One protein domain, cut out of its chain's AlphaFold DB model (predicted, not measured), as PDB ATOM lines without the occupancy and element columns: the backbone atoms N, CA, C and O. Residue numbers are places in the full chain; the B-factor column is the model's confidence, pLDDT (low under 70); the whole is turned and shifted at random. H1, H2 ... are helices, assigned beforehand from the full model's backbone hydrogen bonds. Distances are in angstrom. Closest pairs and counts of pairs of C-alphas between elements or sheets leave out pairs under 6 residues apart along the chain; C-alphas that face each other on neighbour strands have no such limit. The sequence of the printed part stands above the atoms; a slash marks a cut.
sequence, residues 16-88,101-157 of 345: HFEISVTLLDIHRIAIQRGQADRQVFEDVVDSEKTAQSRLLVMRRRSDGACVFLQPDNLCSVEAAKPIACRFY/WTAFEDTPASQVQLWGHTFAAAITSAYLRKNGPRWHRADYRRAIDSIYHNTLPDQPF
ATOM      1  N   HIS A  16       8.163 -25.999  25.994       88.94
ATOM      2  CA  HIS A  16       8.784 -25.312  24.855       88.94
ATOM      3  C   HIS A  16       8.001 -25.478  23.543       88.94
ATOM      4  O   HIS A  16       8.345 -24.856  22.537       88.94
ATOM      5  N   PHE A  17       6.952 -26.307  23.532       83.31
ATOM      6  CA  PHE A  17       6.080 -26.436  22.369       83.31
ATOM      7  C   PHE A  17       5.119 -25.259  22.258       83.31
ATOM      8  O   PHE A  17       4.782 -24.596  23.240       83.31
ATOM      9  N   GLU A  18       4.647 -25.026  21.040       83.00
ATOM     10  CA  GLU A  18       3.522 -24.137  20.808       83.00
ATOM     11  C   GLU A  18       2.254 -24.757  21.403       83.00
ATOM     12  O   GLU A  18       1.833 -25.848  21.017       83.00
ATOM     13  N   ILE A  19       1.648 -24.063  22.366       84.44
ATOM     14  CA  ILE A  19       0.416 -24.505  23.015       84.44
ATOM     15  C   ILE A  19      -0.723 -23.608  22.554       84.44
ATOM     16  O   ILE A  19      -0.739 -22.409  22.830       84.44
ATOM     17  N   SER A  20      -1.705 -24.214  21.892       87.19
ATOM     18  CA  SER A  20      -2.965 -23.545  21.582       87.19
ATOM     19  C   SER A  20      -3.854 -23.465  22.823       87.19
ATOM     20  O   SER A  20      -3.960 -24.427  23.587       87.19
ATOM     21  N   VAL A  21      -4.513 -22.326  23.008       91.12
ATOM     22  CA  VAL A  21      -5.423 -22.050  24.121       91.12
ATOM     23  C   VAL A  21      -6.761 -21.521  23.622       91.12
ATOM     24  O   VAL A  21      -6.858 -20.838  22.604       91.12
ATOM     25  N   THR A  22      -7.815 -21.854  24.357       92.62
ATOM     26  CA  THR A  22      -9.165 -21.331  24.138       92.62
ATOM     27  C   THR A  22      -9.438 -20.136  25.049       92.62
ATOM     28  O   THR A  22      -8.757 -19.942  26.058       92.62
ATOM     29  N   LEU A  23     -10.482 -19.359  24.754       95.19
ATOM     30  CA  LEU A  23     -10.973 -18.317  25.664       95.19
ATOM     31  C   LEU A  23     -11.329 -18.894  27.043       95.19
ATOM     32  O   LEU A  23     -11.048 -18.267  28.060       95.19
ATOM     33  N   LEU A  24     -11.867 -20.118  27.094       94.31
ATOM     34  CA  LEU A  24     -12.159 -20.801  28.355       94.31
ATOM     35  C   LEU A  24     -10.889 -21.119  29.155       94.31
ATOM     36  O   LEU A  24     -10.904 -21.032  30.382       94.31
ATOM     37  N   ASP A  25      -9.789 -21.482  28.490       95.06
ATOM     38  CA  ASP A  25      -8.508 -21.700  29.169       95.06
ATOM     39  C   ASP A  25      -7.989 -20.390  29.781       95.06
ATOM     40  O   ASP A  25      -7.602 -20.379  30.950       95.06
ATOM     41  N   ILE A  26      -8.061 -19.275  29.041       97.56
ATOM     42  CA  ILE A  26      -7.709 -17.937  29.551       97.56
ATOM     43  C   ILE A  26      -8.560 -17.576  30.773       97.56
ATOM     44  O   ILE A  26      -8.015 -17.170  31.799       97.56
ATOM     45  N   HIS A  27      -9.871 -17.800  30.700       97.00
ATOM     46  CA  HIS A  27     -10.788 -17.521  31.801       97.00
ATOM     47  C   HIS A  27     -10.475 -18.345  33.058       97.00
ATOM     48  O   HIS A  27     -10.402 -17.815  34.168       97.00
ATOM     49  N   ARG A  28     -10.204 -19.645  32.901       95.38
ATOM     50  CA  ARG A  28      -9.801 -20.520  34.015       95.38
ATOM     51  C   ARG A  28      -8.495 -20.060  34.657       95.38
ATOM     52  O   ARG A  28      -8.375 -20.082  35.882       95.38
ATOM     53  N   ILE A  29      -7.525 -19.638  33.846       97.38
ATOM     54  CA  ILE A  29      -6.257 -19.095  34.337       97.38
ATOM     55  C   ILE A  29      -6.494 -17.791  35.107       97.38
ATOM     56  O   ILE A  29      -5.917 -17.615  36.180       97.38
ATOM     57  N   ALA A  30      -7.358 -16.905  34.603       97.62
ATOM     58  CA  ALA A  30      -7.725 -15.659  35.272       97.62
ATOM     59  C   ALA A  30      -8.328 -15.907  36.658       97.62
ATOM     60  O   ALA A  30      -7.853 -15.328  37.639       97.62
ATOM     61  N   ILE A  31      -9.273 -16.849  36.758       96.75
ATOM     62  CA  ILE A  31      -9.855 -17.276  38.036       96.75
ATOM     63  C   ILE A  31      -8.770 -17.796  38.985       96.75
ATOM     64  O   ILE A  31      -8.697 -17.339  40.124       96.75
ATOM     65  N   GLN A  32      -7.900 -18.714  38.538       96.94
ATOM     66  CA  GLN A  32      -6.850 -19.262  39.407       96.94
ATOM     67  C   GLN A  32      -5.890 -18.175  39.912       96.94
ATOM     68  O   GLN A  32      -5.448 -18.232  41.058       96.94
ATOM     69  N   ARG A  33      -5.537 -17.203  39.065       96.75
ATOM     70  CA  ARG A  33      -4.597 -16.130  39.418       96.75
ATOM     71  C   ARG A  33      -5.244 -14.989  40.208       96.75
ATOM     72  O   ARG A  33      -4.517 -14.113  40.664       96.75
ATOM     73  N   GLY A  34      -6.572 -14.973  40.353       97.38
ATOM     74  CA  GLY A  34      -7.293 -13.849  40.957       97.38
ATOM     75  C   GLY A  34      -7.138 -12.552  40.155       97.38
ATOM     76  O   GLY A  34      -7.079 -11.470  40.731       97.38
ATOM     77  N   GLN A  35      -7.013 -12.661  38.830       98.19
ATOM     78  CA  GLN A  35      -6.783 -11.537  37.923       98.19
ATOM     79  C   GLN A  35      -7.986 -11.319  37.002       98.19
ATOM     80  O   GLN A  35      -8.789 -12.221  36.774       98.19
ATOM     81  N   ALA A  36      -8.102 -10.117  36.437       98.06
ATOM     82  CA  ALA A  36      -9.107  -9.846  35.417       98.06
ATOM     83  C   ALA A  36      -8.780 -10.597  34.114       98.06
ATOM     84  O   ALA A  36      -7.625 -10.616  33.688       98.06
ATOM     85  N   ASP A  37      -9.806 -11.122  33.433       98.00
ATOM     86  CA  ASP A  37      -9.656 -11.837  32.153       98.00
ATOM     87  C   ASP A  37      -8.823 -11.059  31.131       98.00
ATOM     88  O   ASP A  37      -7.957 -11.630  30.481       98.00
ATOM     89  N   ARG A  38      -9.051  -9.741  31.024       97.94
ATOM     90  CA  ARG A  38      -8.306  -8.865  30.110       97.94
ATOM     91  C   ARG A  38      -6.804  -8.923  30.368       97.94
ATOM     92  O   ARG A  38      -6.038  -9.059  29.424       97.94
ATOM     93  N   GLN A  39      -6.409  -8.808  31.634       98.19
ATOM     94  CA  GLN A  39      -5.003  -8.800  32.018       98.19
ATOM     95  C   GLN A  39      -4.360 -10.147  31.691       98.19
ATOM     96  O   GLN A  39      -3.307 -10.193  31.069       98.19
ATOM     97  N   VAL A  40      -5.029 -11.253  32.029       98.06
ATOM     98  CA  VAL A  40      -4.526 -12.591  31.689       98.06
ATOM     99  C   VAL A  40      -4.467 -12.798  30.183       98.06
ATOM    100  O   VAL A  40      -3.482 -13.331  29.694       98.06
ATOM    101  N   PHE A  41      -5.470 -12.356  29.428       97.50
ATOM    102  CA  PHE A  41      -5.444 -12.431  27.972       97.50
ATOM    103  C   PHE A  41      -4.224 -11.694  27.409       97.50
ATOM    104  O   PHE A  41      -3.456 -12.277  26.652       97.50
ATOM    105  N   GLU A  42      -4.002 -10.443  27.816       96.25
ATOM    106  CA  GLU A  42      -2.874  -9.621  27.363       96.25
ATOM    107  C   GLU A  42      -1.508 -10.178  27.813       96.25
ATOM    108  O   GLU A  42      -0.527 -10.027  27.085       96.25
ATOM    109  N   ASP A  43      -1.427 -10.857  28.961       96.31
ATOM    110  CA  ASP A  43      -0.194 -11.465  29.484       96.31
ATOM    111  C   ASP A  43       0.136 -12.820  28.835       96.31
ATOM    112  O   ASP A  43       1.308 -13.179  28.693       96.31
ATOM    113  N   VAL A  44      -0.894 -13.593  28.481       95.75
ATOM    114  CA  VAL A  44      -0.783 -15.022  28.143       95.75
ATOM    115  C   VAL A  44      -0.910 -15.280  26.656       95.75
ATOM    116  O   VAL A  44      -0.348 -16.260  26.181       95.75
ATOM    117  N   VAL A  45      -1.646 -14.453  25.920       95.50
ATOM    118  CA  VAL A  45      -1.851 -14.643  24.483       95.50
ATOM    119  C   VAL A  45      -0.688 -14.033  23.711       95.50
ATOM    120  O   VAL A  45      -0.292 -12.883  23.928       95.50
ATOM    121  N   ASP A  46      -0.140 -14.812  22.787       92.62
ATOM    122  CA  ASP A  46       0.758 -14.303  21.766       92.62
ATOM    123  C   ASP A  46      -0.047 -13.523  20.716       92.62
ATOM    124  O   ASP A  46      -1.038 -14.018  20.170       92.62
ATOM    125  N   SER A  47       0.339 -12.271  20.474       85.88
ATOM    126  CA  SER A  47      -0.326 -11.414  19.490       85.88
ATOM    127  C   SER A  47      -0.018 -11.827  18.055       85.88
ATOM    128  O   SER A  47      -0.762 -11.458  17.143       85.88
ATOM    129  N   GLU A  48       1.067 -12.570  17.845       80.38
ATOM    130  CA  GLU A  48       1.422 -13.088  16.535       80.38
ATOM    131  C   GLU A  48       0.593 -14.340  16.253       80.38
ATOM    132  O   GLU A  48       0.700 -15.364  16.929       80.38
ATOM    133  N   LYS A  49      -0.274 -14.262  15.235       63.50
ATOM    134  CA  LYS A  49      -0.911 -15.468  14.707       63.50
ATOM    135  C   LYS A  49       0.186 -16.340  14.122       63.50
ATOM    136  O   LYS A  49       0.820 -15.960  13.139       63.50
ATOM    137  N   THR A  50       0.356 -17.532  14.667       62.72
ATOM    138  CA  THR A  50       1.099 -18.562  13.955       62.72
ATOM    139  C   THR A  50       0.211 -18.995  12.791       62.72
ATOM    140  O   THR A  50      -0.996 -19.180  12.948       62.72
ATOM    141  N   ALA A  51       0.775 -19.146  11.590       56.25
ATOM    142  CA  ALA A  51       0.030 -19.680  10.436       56.25
ATOM    143  C   ALA A  51      -0.501 -21.112  10.689       56.25
ATOM    144  O   ALA A  51      -1.279 -21.666   9.916       56.25
ATOM    145  N   GLN A  52      -0.053 -21.693  11.797       55.75
ATOM    146  CA  GLN A  52      -0.249 -23.041  12.263       55.75
ATOM    147  C   GLN A  52      -1.527 -23.174  13.109       55.75
ATOM    148  O   GLN A  52      -2.328 -24.070  12.838       55.75
ATOM    149  N   SER A  53      -1.787 -22.288  14.079       67.19
ATOM    150  CA  SER A  53      -2.959 -22.426  14.956       67.19
ATOM    151  C   SER A  53      -4.173 -21.607  14.508       67.19
ATOM    152  O   SER A  53      -4.097 -20.416  14.219       67.19
ATOM    153  N   ARG A  54      -5.350 -22.248  14.523       73.19
ATOM    154  CA  ARG A  54      -6.660 -21.578  14.386       73.19
ATOM    155  C   ARG A  54      -7.193 -21.015  15.706       73.19
ATOM    156  O   ARG A  54      -8.257 -20.402  15.720       73.19
ATOM    157  N   LEU A  55      -6.479 -21.262  16.800       85.38
ATOM    158  CA  LEU A  55      -6.804 -20.807  18.145       85.38
ATOM    159  C   LEU A  55      -5.807 -19.734  18.596       85.38
ATOM    160  O   LEU A  55      -4.939 -19.304  17.839       85.38
ATOM    161  N   LEU A  56      -5.962 -19.271  19.836       90.06
ATOM    162  CA  LEU A  56      -4.979 -18.390  20.454       90.06
ATOM    163  C   LEU A  56      -3.730 -19.217  20.755       90.06
ATOM    164  O   LEU A  56      -3.837 -20.384  21.134       90.06
ATOM    165  N   VAL A  57      -2.557 -18.617  20.623       89.25
ATOM    166  CA  VAL A  57      -1.296 -19.258  20.995       89.25
ATOM    167  C   VAL A  57      -0.840 -18.700  22.331       89.25
ATOM    168  O   VAL A  57      -0.975 -17.510  22.603       89.25
ATOM    169  N   MET A  58      -0.333 -19.574  23.194       92.31
ATOM    170  CA  MET A  58       0.247 -19.159  24.460       92.31
ATOM    171  C   MET A  58       1.608 -18.495  24.241       92.31
ATOM    172  O   MET A  58       2.499 -19.078  23.623       92.31
ATOM    173  N   ARG A  59       1.785 -17.309  24.822       95.19
ATOM    174  CA  ARG A  59       3.028 -16.545  24.819       95.19
ATOM    175  C   ARG A  59       4.173 -17.367  25.399       95.19
ATOM    176  O   ARG A  59       4.050 -18.031  26.438       95.19
ATOM    177  N   ARG A  60       5.319 -17.253  24.738       94.62
ATOM    178  CA  ARG A  60       6.596 -17.800  25.190       94.62
ATOM    179  C   ARG A  60       7.500 -16.684  25.699       94.62
ATOM    180  O   ARG A  60       7.397 -15.533  25.282       94.62
ATOM    181  N   ARG A  61       8.372 -17.028  26.638       95.81
ATOM    182  CA  ARG A  61       9.472 -16.184  27.098       95.81
ATOM    183  C   ARG A  61      10.582 -16.161  26.043       95.81
ATOM    184  O   ARG A  61      10.569 -16.938  25.090       95.81
ATOM    185  N   SER A  62      11.585 -15.317  26.259       95.75
ATOM    186  CA  SER A  62      12.749 -15.190  25.373       95.75
ATOM    187  C   SER A  62      13.589 -16.468  25.243       95.75
ATOM    188  O   SER A  62      14.290 -16.628  24.254       95.75
ATOM    189  N   ASP A  63      13.517 -17.385  26.213       95.38
ATOM    190  CA  ASP A  63      14.167 -18.706  26.168       95.38
ATOM    191  C   ASP A  63      13.323 -19.777  25.443       95.38
ATOM    192  O   ASP A  63      13.666 -20.961  25.438       95.38
ATOM    193  N   GLY A  64      12.192 -19.381  24.853       93.69
ATOM    194  CA  GLY A  64      11.255 -20.267  24.168       93.69
ATOM    195  C   GLY A  64      10.364 -21.091  25.100       93.69
ATOM    196  O   GLY A  64       9.515 -21.829  24.603       93.69
ATOM    197  N   ALA A  65      10.508 -20.983  26.423       95.38
ATOM    198  CA  ALA A  65       9.606 -21.644  27.357       95.38
ATOM    199  C   ALA A  65       8.263 -20.909  27.443       95.38
ATOM    200  O   ALA A  65       8.179 -19.689  27.324       95.38
ATOM    201  N   CYS A  66       7.197 -21.645  27.727       95.19
ATOM    202  CA  CYS A  66       5.884 -21.117  28.071       95.19
ATOM    203  C   CYS A  66       5.966 -20.107  29.232       95.19
ATOM    204  O   CYS A  66       6.681 -20.329  30.213       95.19
ATOM    205  N   VAL A  67       5.160 -19.040  29.165       97.31
ATOM    206  CA  VAL A  67       5.065 -17.982  30.190       97.31
ATOM    207  C   VAL A  67       4.781 -18.490  31.618       97.31
ATOM    208  O   VAL A  67       5.098 -17.809  32.590       97.31
ATOM    209  N   PHE A  68       4.228 -19.697  31.776       97.31
ATOM    210  CA  PHE A  68       3.919 -20.288  33.083       97.31
ATOM    211  C   PHE A  68       4.987 -21.233  33.644       97.31
ATOM    212  O   PHE A  68       4.829 -21.691  34.780       97.31
ATOM    213  N   LEU A  69       6.046 -21.551  32.888       96.56
ATOM    214  CA  LEU A  69       7.121 -22.423  33.366       96.56
ATOM    215  C   LEU A  69       7.999 -21.679  34.382       96.56
ATOM    216  O   LEU A  69       8.657 -20.689  34.053       96.56
ATOM    217  N   GLN A  70       8.025 -22.167  35.616       96.81
ATOM    218  CA  GLN A  70       8.877 -21.646  36.684       96.81
ATOM    219  C   GLN A  70      10.305 -22.227  36.603       96.81
ATOM    220  O   GLN A  70      10.503 -23.260  35.958       96.81
ATOM    221  N   PRO A  71      11.312 -21.594  37.242       96.38
ATOM    222  CA  PRO A  71      12.704 -22.068  37.217       96.38
ATOM    223  C   PRO A  71      12.916 -23.494  37.752       96.38
ATOM    224  O   PRO A  71      13.875 -24.158  37.378       96.38
ATOM    225  N   ASP A  72      12.014 -23.981  38.602       95.50
ATOM    226  CA  ASP A  72      12.005 -25.338  39.164       95.50
ATOM    227  C   ASP A  72      11.222 -26.353  38.302       95.50
ATOM    228  O   ASP A  72      10.912 -27.459  38.746       95.50
ATOM    229  N   ASN A  73      10.894 -25.978  37.061       93.75
ATOM    230  CA  ASN A  73      10.064 -26.722  36.115       93.75
ATOM    231  C   ASN A  73       8.617 -26.986  36.573       93.75
ATOM    232  O   ASN A  73       7.930 -27.853  36.012       93.75
ATOM    233  N   LEU A  74       8.115 -26.237  37.560       93.19
ATOM    234  CA  LEU A  74       6.701 -26.254  37.918       93.19
ATOM    235  C   LEU A  74       5.883 -25.324  37.017       93.19
ATOM    236  O   LEU A  74       6.353 -24.300  36.526       93.19
ATOM    237  N   CYS A  75       4.620 -25.686  36.798       94.00
ATOM    238  CA  CYS A  75       3.668 -24.851  36.076       94.00
ATOM    239  C   CYS A  75       2.904 -23.983  37.079       94.00
ATOM    240  O   CYS A  75       2.185 -24.512  37.929       94.00
ATOM    241  N   SER A  76       3.000 -22.657  36.964       96.38
ATOM    242  CA  SER A  76       2.296 -21.742  37.880       96.38
ATOM    243  C   SER A  76       0.768 -21.795  37.754       96.38
ATOM    244  O   SER A  76       0.059 -21.353  38.656       96.38
ATOM    245  N   VAL A  77       0.244 -22.390  36.675       95.88
ATOM    246  CA  VAL A  77      -1.193 -22.585  36.426       95.88
ATOM    247  C   VAL A  77      -1.612 -24.055  36.496       95.88
ATOM    248  O   VAL A  77      -2.515 -24.464  35.784       95.88
ATOM    249  N   GLU A  78      -0.972 -24.880  37.335       91.31
ATOM    250  CA  GLU A  78      -1.220 -26.335  37.397       91.31
ATOM    251  C   GLU A  78      -2.717 -26.721  37.441       91.31
ATOM    252  O   GLU A  78      -3.150 -27.588  36.682       91.31
ATOM    253  N   ALA A  79      -3.524 -26.056  38.279       90.50
ATOM    254  CA  ALA A  79      -4.953 -26.359  38.443       90.50
ATOM    255  C   ALA A  79      -5.826 -25.878  37.263       90.50
ATOM    256  O   ALA A  79      -6.845 -26.494  36.937       90.50
ATOM    257  N   ALA A  80      -5.407 -24.810  36.591       94.12
ATOM    258  CA  ALA A  80      -6.049 -24.186  35.441       94.12
ATOM    259  C   ALA A  80      -5.277 -24.431  34.141       94.12
ATOM    260  O   ALA A  80      -5.450 -23.690  33.177       94.12
ATOM    261  N   LYS A  81      -4.452 -25.488  34.087       90.88
ATOM    262  CA  LYS A  81      -3.712 -25.857  32.879       90.88
ATOM    263  C   LYS A  81      -4.665 -25.884  31.690       90.88
ATOM    264  O   LYS A  81      -5.737 -26.490  31.842       90.88
ATOM    265  N   PRO A  82      -4.278 -25.308  30.537       90.31
ATOM    266  CA  PRO A  82      -5.058 -25.447  29.325       90.31
ATOM    267  C   PRO A  82      -5.365 -26.911  29.062       90.31
ATOM    268  O   PRO A  82      -4.525 -27.778  29.324       90.31
ATOM    269  N   ILE A  83      -6.548 -27.191  28.531       84.25
ATOM    270  CA  ILE A  83      -6.942 -28.572  28.243       84.25
ATOM    271  C   ILE A  83      -5.927 -29.262  27.310       84.25
ATOM    272  O   ILE A  83      -5.531 -30.394  27.580       84.25
ATOM    273  N   ALA A  84      -5.381 -28.544  26.320       78.69
ATOM    274  CA  ALA A  84      -4.304 -29.041  25.459       78.69
ATOM    275  C   ALA A  84      -3.075 -29.543  26.249       78.69
ATOM    276  O   ALA A  84      -2.536 -30.608  25.953       78.69
ATOM    277  N   CYS A  85      -2.669 -28.834  27.310       83.12
ATOM    278  CA  CYS A  85      -1.576 -29.262  28.192       83.12
ATOM    279  C   CYS A  85      -1.945 -30.474  29.052       83.12
ATOM    280  O   CYS A  85      -1.064 -31.240  29.434       83.12
ATOM    281  N   ARG A  86      -3.225 -30.634  29.412       80.12
ATOM    282  CA  ARG A  86      -3.689 -31.795  30.188       80.12
ATOM    283  C   ARG A  86      -3.644 -33.063  29.355       80.12
ATOM    284  O   ARG A  86      -3.271 -34.108  29.874       80.12
ATOM    285  N   PHE A  87      -3.966 -32.939  28.073       69.00
ATOM    286  CA  PHE A  87      -3.912 -34.045  27.132       69.00
ATOM    287  C   PHE A  87      -2.494 -34.450  26.732       69.00
ATOM    288  O   PHE A  87      -2.262 -35.592  26.337       69.00
ATOM    289  N   TYR A  88      -1.526 -33.541  26.845       65.81
ATOM    290  CA  TYR A  88      -0.150 -33.839  26.480       65.81
ATOM    291  C   TYR A  88       0.521 -34.728  27.537       65.81
ATOM    292  O   TYR A  88       1.061 -34.243  28.534       65.81
ATOM    293  N   TRP A 101      -5.492 -41.972  22.837       42.00
ATOM    294  CA  TRP A 101      -6.546 -41.018  23.186       42.00
ATOM    295  C   TRP A 101      -7.846 -41.734  23.594       42.00
ATOM    296  O   TRP A 101      -8.654 -41.148  24.306       42.00
ATOM    297  N   THR A 102      -7.975 -43.022  23.258       40.31
ATOM    298  CA  THR A 102      -9.013 -43.936  23.743       40.31
ATOM    299  C   THR A 102      -9.109 -43.982  25.274       40.31
ATOM    300  O   THR A 102     -10.202 -44.128  25.796       40.31
ATOM    301  N   ALA A 103      -8.033 -43.718  26.028       43.22
ATOM    302  CA  ALA A 103      -8.115 -43.619  27.492       43.22
ATOM    303  C   ALA A 103      -9.006 -42.452  27.985       43.22
ATOM    304  O   ALA A 103      -9.418 -42.432  29.144       43.22
ATOM    305  N   PHE A 104      -9.309 -41.472  27.120       48.06
ATOM    306  CA  PHE A 104     -10.282 -40.400  27.371       48.06
ATOM    307  C   PHE A 104     -11.680 -40.713  26.812       48.06
ATOM    308  O   PHE A 104     -12.633 -39.999  27.126       48.06
ATOM    309  N   GLU A 105     -11.834 -41.762  26.013       49.97
ATOM    310  CA  GLU A 105     -13.137 -42.216  25.509       49.97
ATOM    311  C   GLU A 105     -13.867 -43.073  26.555       49.97
ATOM    312  O   GLU A 105     -15.097 -43.102  26.575       49.97
ATOM    313  N   ASP A 106     -13.119 -43.667  27.489       55.31
ATOM    314  CA  ASP A 106     -13.621 -44.705  28.394       55.31
ATOM    315  C   ASP A 106     -14.410 -44.188  29.611       55.31
ATOM    316  O   ASP A 106     -15.030 -44.982  30.320       55.31
ATOM    317  N   THR A 107     -14.411 -42.875  29.895       61.94
ATOM    318  CA  THR A 107     -15.170 -42.328  31.036       61.94
ATOM    319  C   THR A 107     -16.106 -41.181  30.642       61.94
ATOM    320  O   THR A 107     -15.712 -40.285  29.892       61.94
ATOM    321  N   PRO A 108     -17.323 -41.100  31.216       65.31
ATOM    322  CA  PRO A 108     -18.212 -39.954  31.003       65.31
ATOM    323  C   PRO A 108     -17.565 -38.605  31.363       65.31
ATOM    324  O   PRO A 108     -17.822 -37.585  30.727       65.31
ATOM    325  N   ALA A 109     -16.687 -38.580  32.372       66.75
ATOM    326  CA  ALA A 109     -16.019 -37.357  32.813       66.75
ATOM    327  C   ALA A 109     -15.032 -36.812  31.768       66.75
ATOM    328  O   ALA A 109     -14.976 -35.600  31.542       66.75
ATOM    329  N   SER A 110     -14.265 -37.687  31.118       66.00
ATOM    330  CA  SER A 110     -13.347 -37.300  30.046       66.00
ATOM    331  C   SER A 110     -14.092 -36.894  28.774       66.00
ATOM    332  O   SER A 110     -13.705 -35.905  28.151       66.00
ATOM    333  N   GLN A 111     -15.218 -37.543  28.458       66.00
ATOM    334  CA  GLN A 111     -16.105 -37.126  27.365       66.00
ATOM    335  C   GLN A 111     -16.650 -35.703  27.577       66.00
ATOM    336  O   GLN A 111     -16.595 -34.880  26.666       66.00
ATOM    337  N   VAL A 112     -17.091 -35.360  28.795       69.12
ATOM    338  CA  VAL A 112     -17.547 -33.994  29.128       69.12
ATOM    339  C   VAL A 112     -16.415 -32.966  29.019       69.12
ATOM    340  O   VAL A 112     -16.634 -31.854  28.536       69.12
ATOM    341  N   GLN A 113     -15.193 -33.305  29.446       72.12
ATOM    342  CA  GLN A 113     -14.045 -32.399  29.308       72.12
ATOM    343  C   GLN A 113     -13.673 -32.155  27.844       72.12
ATOM    344  O   GLN A 113     -13.391 -31.013  27.473       72.12
ATOM    345  N   LEU A 114     -13.687 -33.209  27.027       70.88
ATOM    346  CA  LEU A 114     -13.416 -33.125  25.599       70.88
ATOM    347  C   LEU A 114     -14.486 -32.295  24.887       70.88
ATOM    348  O   LEU A 114     -14.142 -31.360  24.171       70.88
ATOM    349  N   TRP A 115     -15.764 -32.551  25.181       72.31
ATOM    350  CA  TRP A 115     -16.887 -31.737  24.715       72.31
ATOM    351  C   TRP A 115     -16.684 -30.253  25.038       72.31
ATOM    352  O   TRP A 115     -16.737 -29.395  24.155       72.31
ATOM    353  N   GLY A 116     -16.362 -29.957  26.301       77.25
ATOM    354  CA  GLY A 116     -16.113 -28.593  26.747       77.25
ATOM    355  C   GLY A 116     -14.970 -27.909  26.003       77.25
ATOM    356  O   GLY A 116     -15.050 -26.719  25.701       77.25
ATOM    357  N   HIS A 117     -13.920 -28.659  25.672       81.38
ATOM    358  CA  HIS A 117     -12.800 -28.148  24.893       81.38
ATOM    359  C   HIS A 117     -13.164 -27.894  23.430       81.38
ATOM    360  O   HIS A 117     -12.863 -26.815  22.924       81.38
ATOM    361  N   THR A 118     -13.833 -28.841  22.772       72.75
ATOM    362  CA  THR A 118     -14.270 -28.714  21.375       72.75
ATOM    363  C   THR A 118     -15.149 -27.481  21.190       72.75
ATOM    364  O   THR A 118     -14.894 -26.647  20.319       72.75
ATOM    365  N   PHE A 119     -16.136 -27.305  22.070       76.88
ATOM    366  CA  PHE A 119     -17.034 -26.158  22.011       76.88
ATOM    367  C   PHE A 119     -16.292 -24.837  22.278       76.88
ATOM    368  O   PHE A 119     -16.436 -23.864  21.533       76.88
ATOM    369  N   ALA A 120     -15.408 -24.816  23.284       84.50
ATOM    370  CA  ALA A 120     -14.561 -23.659  23.561       84.50
ATOM    371  C   ALA A 120     -13.632 -23.306  22.388       84.50
ATOM    372  O   ALA A 120     -13.430 -22.123  22.104       84.50
ATOM    373  N   ALA A 121     -13.086 -24.296  21.683       82.25
ATOM    374  CA  ALA A 121     -12.239 -24.100  20.511       82.25
ATOM    375  C   ALA A 121     -13.023 -23.513  19.327       82.25
ATOM    376  O   ALA A 121     -12.557 -22.560  18.693       82.25
ATOM    377  N   ALA A 122     -14.233 -24.014  19.064       75.25
ATOM    378  CA  ALA A 122     -15.107 -23.488  18.018       75.25
ATOM    379  C   ALA A 122     -15.459 -22.010  18.267       75.25
ATOM    380  O   ALA A 122     -15.265 -21.165  17.387       75.25
ATOM    381  N   ILE A 123     -15.872 -21.675  19.493       81.50
ATOM    382  CA  ILE A 123     -16.192 -20.295  19.882       81.50
ATOM    383  C   ILE A 123     -14.955 -19.396  19.845       81.50
ATOM    384  O   ILE A 123     -15.022 -18.274  19.344       81.50
ATOM    385  N   THR A 124     -13.805 -19.884  20.312       87.00
ATOM    386  CA  THR A 124     -12.537 -19.138  20.225       87.00
ATOM    387  C   THR A 124     -12.178 -18.834  18.772       87.00
ATOM    388  O   THR A 124     -11.779 -17.718  18.454       87.00
ATOM    389  N   SER A 125     -12.372 -19.796  17.869       81.38
ATOM    390  CA  SER A 125     -12.124 -19.604  16.436       81.38
ATOM    391  C   SER A 125     -13.055 -18.539  15.844       81.38
ATOM    392  O   SER A 125     -12.607 -17.673  15.093       81.38
ATOM    393  N   ALA A 126     -14.343 -18.555  16.208       79.38
ATOM    394  CA  ALA A 126     -15.301 -17.529  15.792       79.38
ATOM    395  C   ALA A 126     -14.912 -16.135  16.314       79.38
ATOM    396  O   ALA A 126     -14.900 -15.166  15.552       79.38
ATOM    397  N   TYR A 127     -14.505 -16.048  17.583       88.44
ATOM    398  CA  TYR A 127     -13.978 -14.822  18.173       88.44
ATOM    399  C   TYR A 127     -12.760 -14.296  17.400       88.44
ATOM    400  O   TYR A 127     -12.710 -13.111  17.077       88.44
ATOM    401  N   LEU A 128     -11.805 -15.167  17.060       88.00
ATOM    402  CA  LEU A 128     -10.580 -14.815  16.335       88.00
ATOM    403  C   LEU A 128     -10.823 -14.359  14.898       88.00
ATOM    404  O   LEU A 128     -10.078 -13.513  14.399       88.00
ATOM    405  N   ARG A 129     -11.831 -14.913  14.215       82.81
ATOM    406  CA  ARG A 129     -12.229 -14.442  12.881       82.81
ATOM    407  C   ARG A 129     -12.737 -13.006  12.940       82.81
ATOM    408  O   ARG A 129     -12.337 -12.190  12.120       82.81
ATOM    409  N   LYS A 130     -13.563 -12.692  13.940       87.38
ATOM    410  CA  LYS A 130     -14.154 -11.361  14.105       87.38
ATOM    411  C   LYS A 130     -13.165 -10.322  14.641       87.38
ATOM    412  O   LYS A 130     -13.123  -9.202  14.151       87.38
ATOM    413  N   ASN A 131     -12.390 -10.682  15.661       91.75
ATOM    414  CA  ASN A 131     -11.610  -9.730  16.459       91.75
ATOM    415  C   ASN A 131     -10.092  -9.834  16.235       91.75
ATOM    416  O   ASN A 131      -9.326  -9.017  16.755       91.75
ATOM    417  N   GLY A 132      -9.622 -10.843  15.495       90.81
ATOM    418  CA  GLY A 132      -8.209 -11.221  15.512       90.81
ATOM    419  C   GLY A 132      -7.760 -11.664  16.916       90.81
ATOM    420  O   GLY A 132      -8.597 -11.984  17.759       90.81
ATOM    421  N   PRO A 133      -6.447 -11.663  17.209       91.75
ATOM    422  CA  PRO A 133      -5.915 -12.020  18.525       91.75
ATOM    423  C   PRO A 133      -6.016 -10.862  19.539       91.75
ATOM    424  O   PRO A 133      -5.250 -10.801  20.495       91.75
ATOM    425  N   ARG A 134      -6.921  -9.895  19.327       93.81
ATOM    426  CA  ARG A 134      -7.076  -8.713  20.188       93.81
ATOM    427  C   ARG A 134      -8.177  -8.937  21.214       93.81
ATOM    428  O   ARG A 134      -9.151  -9.638  20.950       93.81
ATOM    429  N   TRP A 135      -8.048  -8.304  22.375       96.19
ATOM    430  CA  TRP A 135      -9.075  -8.325  23.412       96.19
ATOM    431  C   TRP A 135     -10.270  -7.427  23.052       96.19
ATOM    432  O   TRP A 135     -10.102  -6.240  22.776       96.19
ATOM    433  N   HIS A 136     -11.487  -7.965  23.147       97.75
ATOM    434  CA  HIS A 136     -12.738  -7.225  23.015       97.75
ATOM    435  C   HIS A 136     -13.711  -7.650  24.120       97.75
ATOM    436  O   HIS A 136     -14.276  -8.742  24.094       97.75
ATOM    437  N   ARG A 137     -13.915  -6.776  25.117       96.25
ATOM    438  CA  ARG A 137     -14.600  -7.120  26.380       96.25
ATOM    439  C   ARG A 137     -15.995  -7.720  26.180       96.25
ATOM    440  O   ARG A 137     -16.333  -8.691  26.850       96.25
ATOM    441  N   ALA A 138     -16.809  -7.117  25.312       95.12
ATOM    442  CA  ALA A 138     -18.185  -7.561  25.093       95.12
ATOM    443  C   ALA A 138     -18.231  -8.930  24.398       95.12
ATOM    444  O   ALA A 138     -18.995  -9.801  24.798       95.12
ATOM    445  N   ASP A 139     -17.370  -9.132  23.400       93.12
ATOM    446  CA  ASP A 139     -17.310 -10.368  22.614       93.12
ATOM    447  C   ASP A 139     -16.720 -11.515  23.428       93.12
ATOM    448  O   ASP A 139     -17.223 -12.631  23.355       93.12
ATOM    449  N   TYR A 140     -15.704 -11.231  24.246       96.50
ATOM    450  CA  TYR A 140     -15.121 -12.206  25.160       96.50
ATOM    451  C   TYR A 140     -16.158 -12.709  26.165       96.50
ATOM    452  O   TYR A 140     -16.298 -13.911  26.352       96.50
ATOM    453  N   ARG A 141     -16.920 -11.798  26.788       95.25
ATOM    454  CA  ARG A 141     -17.971 -12.177  27.744       95.25
ATOM    455  C   ARG A 141     -19.037 -13.049  27.093       95.25
ATOM    456  O   ARG A 141     -19.283 -14.139  27.590       95.25
ATOM    457  N   ARG A 142     -19.569 -12.633  25.936       88.56
ATOM    458  CA  ARG A 142     -20.539 -13.448  25.185       88.56
ATOM    459  C   ARG A 142     -19.982 -14.826  24.832       88.56
ATOM    460  O   ARG A 142     -20.686 -15.821  24.966       88.56
ATOM    461  N   ALA A 143     -18.714 -14.897  24.428       89.44
ATOM    462  CA  ALA A 143     -18.049 -16.163  24.156       89.44
ATOM    463  C   ALA A 143     -17.981 -17.061  25.403       89.44
ATOM    464  O   ALA A 143     -18.344 -18.229  25.319       89.44
ATOM    465  N   ILE A 144     -17.562 -16.538  26.559       94.19
ATOM    466  CA  ILE A 144     -17.507 -17.305  27.812       94.19
ATOM    467  C   ILE A 144     -18.899 -17.764  28.258       94.19
ATOM    468  O   ILE A 144     -19.061 -18.937  28.597       94.19
ATOM    469  N   ASP A 145     -19.902 -16.889  28.200       87.56
ATOM    470  CA  ASP A 145     -21.281 -17.219  28.573       87.56
ATOM    471  C   ASP A 145     -21.842 -18.335  27.681       87.56
ATOM    472  O   ASP A 145     -22.403 -19.312  28.178       87.56
ATOM    473  N   SER A 146     -21.614 -18.241  26.366       82.56
ATOM    474  CA  SER A 146     -21.982 -19.291  25.412       82.56
ATOM    475  C   SER A 146     -21.254 -20.605  25.711       82.56
ATOM    476  O   SER A 146     -21.884 -21.663  25.746       82.56
ATOM    477  N   ILE A 147     -19.954 -20.564  26.020       84.50
ATOM    478  CA  ILE A 147     -19.203 -21.769  26.388       84.50
ATOM    479  C   ILE A 147     -19.790 -22.420  27.644       84.50
ATOM    480  O   ILE A 147     -20.055 -23.620  27.627       84.50
ATOM    481  N   TYR A 148     -20.028 -21.675  28.725       85.75
ATOM    482  CA  TYR A 148     -20.607 -22.250  29.942       85.75
ATOM    483  C   TYR A 148     -22.002 -22.816  29.697       85.75
ATOM    484  O   TYR A 148     -22.266 -23.959  30.065       85.75
ATOM    485  N   HIS A 149     -22.861 -22.072  29.007       79.88
ATOM    486  CA  HIS A 149     -24.220 -22.511  28.717       79.88
ATOM    487  C   HIS A 149     -24.272 -23.884  28.023       79.88
ATOM    488  O   HIS A 149     -25.106 -24.717  28.369       79.88
ATOM    489  N   ASN A 150     -23.344 -24.159  27.103       70.31
ATOM    490  CA  ASN A 150     -23.318 -25.413  26.344       70.31
ATOM    491  C   ASN A 150     -22.463 -26.522  26.998       70.31
ATOM    492  O   ASN A 150     -22.478 -27.671  26.552       70.31
ATOM    493  N   THR A 151     -21.702 -26.219  28.055       73.69
ATOM    494  CA  THR A 151     -20.751 -27.172  28.665       73.69
ATOM    495  C   THR A 151     -21.047 -27.514  30.123       73.69
ATOM    496  O   THR A 151     -20.493 -28.493  30.632       73.69
ATOM    497  N   LEU A 152     -21.944 -26.778  30.790       67.00
ATOM    498  CA  LEU A 152     -22.302 -27.038  32.184       67.00
ATOM    499  C   LEU A 152     -22.937 -28.436  32.376       67.00
ATOM    500  O   LEU A 152     -23.711 -28.903  31.536       67.00
ATOM    501  N   PRO A 153     -22.576 -29.145  33.460       54.81
ATOM    502  CA  PRO A 153     -22.931 -30.546  33.686       54.81
ATOM    503  C   PRO A 153     -24.361 -30.779  34.194       54.81
ATOM    504  O   PRO A 153     -24.780 -31.931  34.234       54.81
ATOM    505  N   ASP A 154     -25.107 -29.728  34.538       54.88
ATOM    506  CA  ASP A 154     -26.397 -29.827  35.242       54.88
ATOM    507  C   ASP A 154     -27.543 -30.395  34.376       54.88
ATOM    508  O   ASP A 154     -28.651 -30.616  34.856       54.88
ATOM    509  N   GLN A 155     -27.274 -30.667  33.097       51.75
ATOM    510  CA  GLN A 155     -28.151 -31.412  32.198       51.75
ATOM    511  C   GLN A 155     -27.612 -32.852  32.079       51.75
ATOM    512  O   GLN A 155     -26.466 -33.020  31.636       51.75
ATOM    513  N   PRO A 156     -28.381 -33.891  32.468       45.84
ATOM    514  CA  PRO A 156     -27.914 -35.273  32.434       45.84
ATOM    515  C   PRO A 156     -27.399 -35.622  31.035       45.84
ATOM    516  O   PRO A 156     -28.059 -35.365  30.030       45.84
ATOM    517  N   PHE A 157     -26.183 -36.168  30.971       44.38
ATOM    518  CA  PHE A 157     -25.642 -36.718  29.733       44.38
ATOM    519  C   PHE A 157     -26.558 -37.874  29.322       44.38
ATOM    520  O   PHE A 157     -26.720 -38.821  30.093       44.38
TER     521      PHE A 157
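What this domain is: This is residues 16 to 88 and 101 to 157 of the 345 residues of the protein "YkgJ family cysteine cluster protein" of Myxococcales bacterium (UniProt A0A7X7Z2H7). A helical hairpin, H5 and H6, makes one side of the domain; H1 packs across it, and H2 packs crosswise on H1. The long stretch of residues 45 to 82 has no named element, and its residues 56 to 57 pair antiparallel with residues 20 to 21. The printed part has 130 residues with six named helices, H1 to H6 in order, and no named strand: the class is all helix. It is compact, with a radius of gyration of the C-alphas of 14.7 A and spans of 45 by 35 by 31 A.

How they stand to each other: The hub is H1, residues 23 to 33. It touches H2, residues 37 to 44, about perpendicular at 85 degrees; the closest C-alphas, of Ala 30 and Asp 37, are 5.3 A apart. Residues 120 to 124 of H5, residues 108 to 131, touch H1 at 73 degrees, about perpendicular, closest at the C-alphas of Leu 23 and Thr 124, 5.7 A. H6, residues 137 to 151, touches H1 at 83 degrees, about perpendicular, closest at the C-alphas of Leu 24 and Ile 144, 6.4 A. H5 and H6 form a hairpin and touch at a shallow tilt of 24 degrees, opposite ways; the C-alphas of Gly 116 and Thr 151 come closest, 5.2 A. H3, residues 83 to 87, and H4, residues 101 to 104, are each close to H5 but not clearly touching it, with closest C-alphas Ile 83 and His 117, 6.8 A, and Phe 104 and Ser 110, 5.1 A. Every O i to N i+4 pair is within hydrogen-bond range in H1, H2, H3, H5 and H6; H4 is too short for one.

Where its parts are: H1 begins at C-alpha 23 (-10.973, -18.317, 25.664) and is 15.3 A long. H5 measures 34.2 A and H6 21.1 A, ending at C-alpha 151 (-20.751, -27.172, 28.665).

The domain as a whole: The C-alphas of Ser 62 and Pro 156 are farthest apart, 45.9 A. Residues 89 to 100 are not printed; C-alphas 88 and 101 are 10.2 A apart across the cut. The link H2 to H3 is long. The pLDDT is under 70 at residues 49 to 53, 87 to 88, 101 to 112 and 152 to 157.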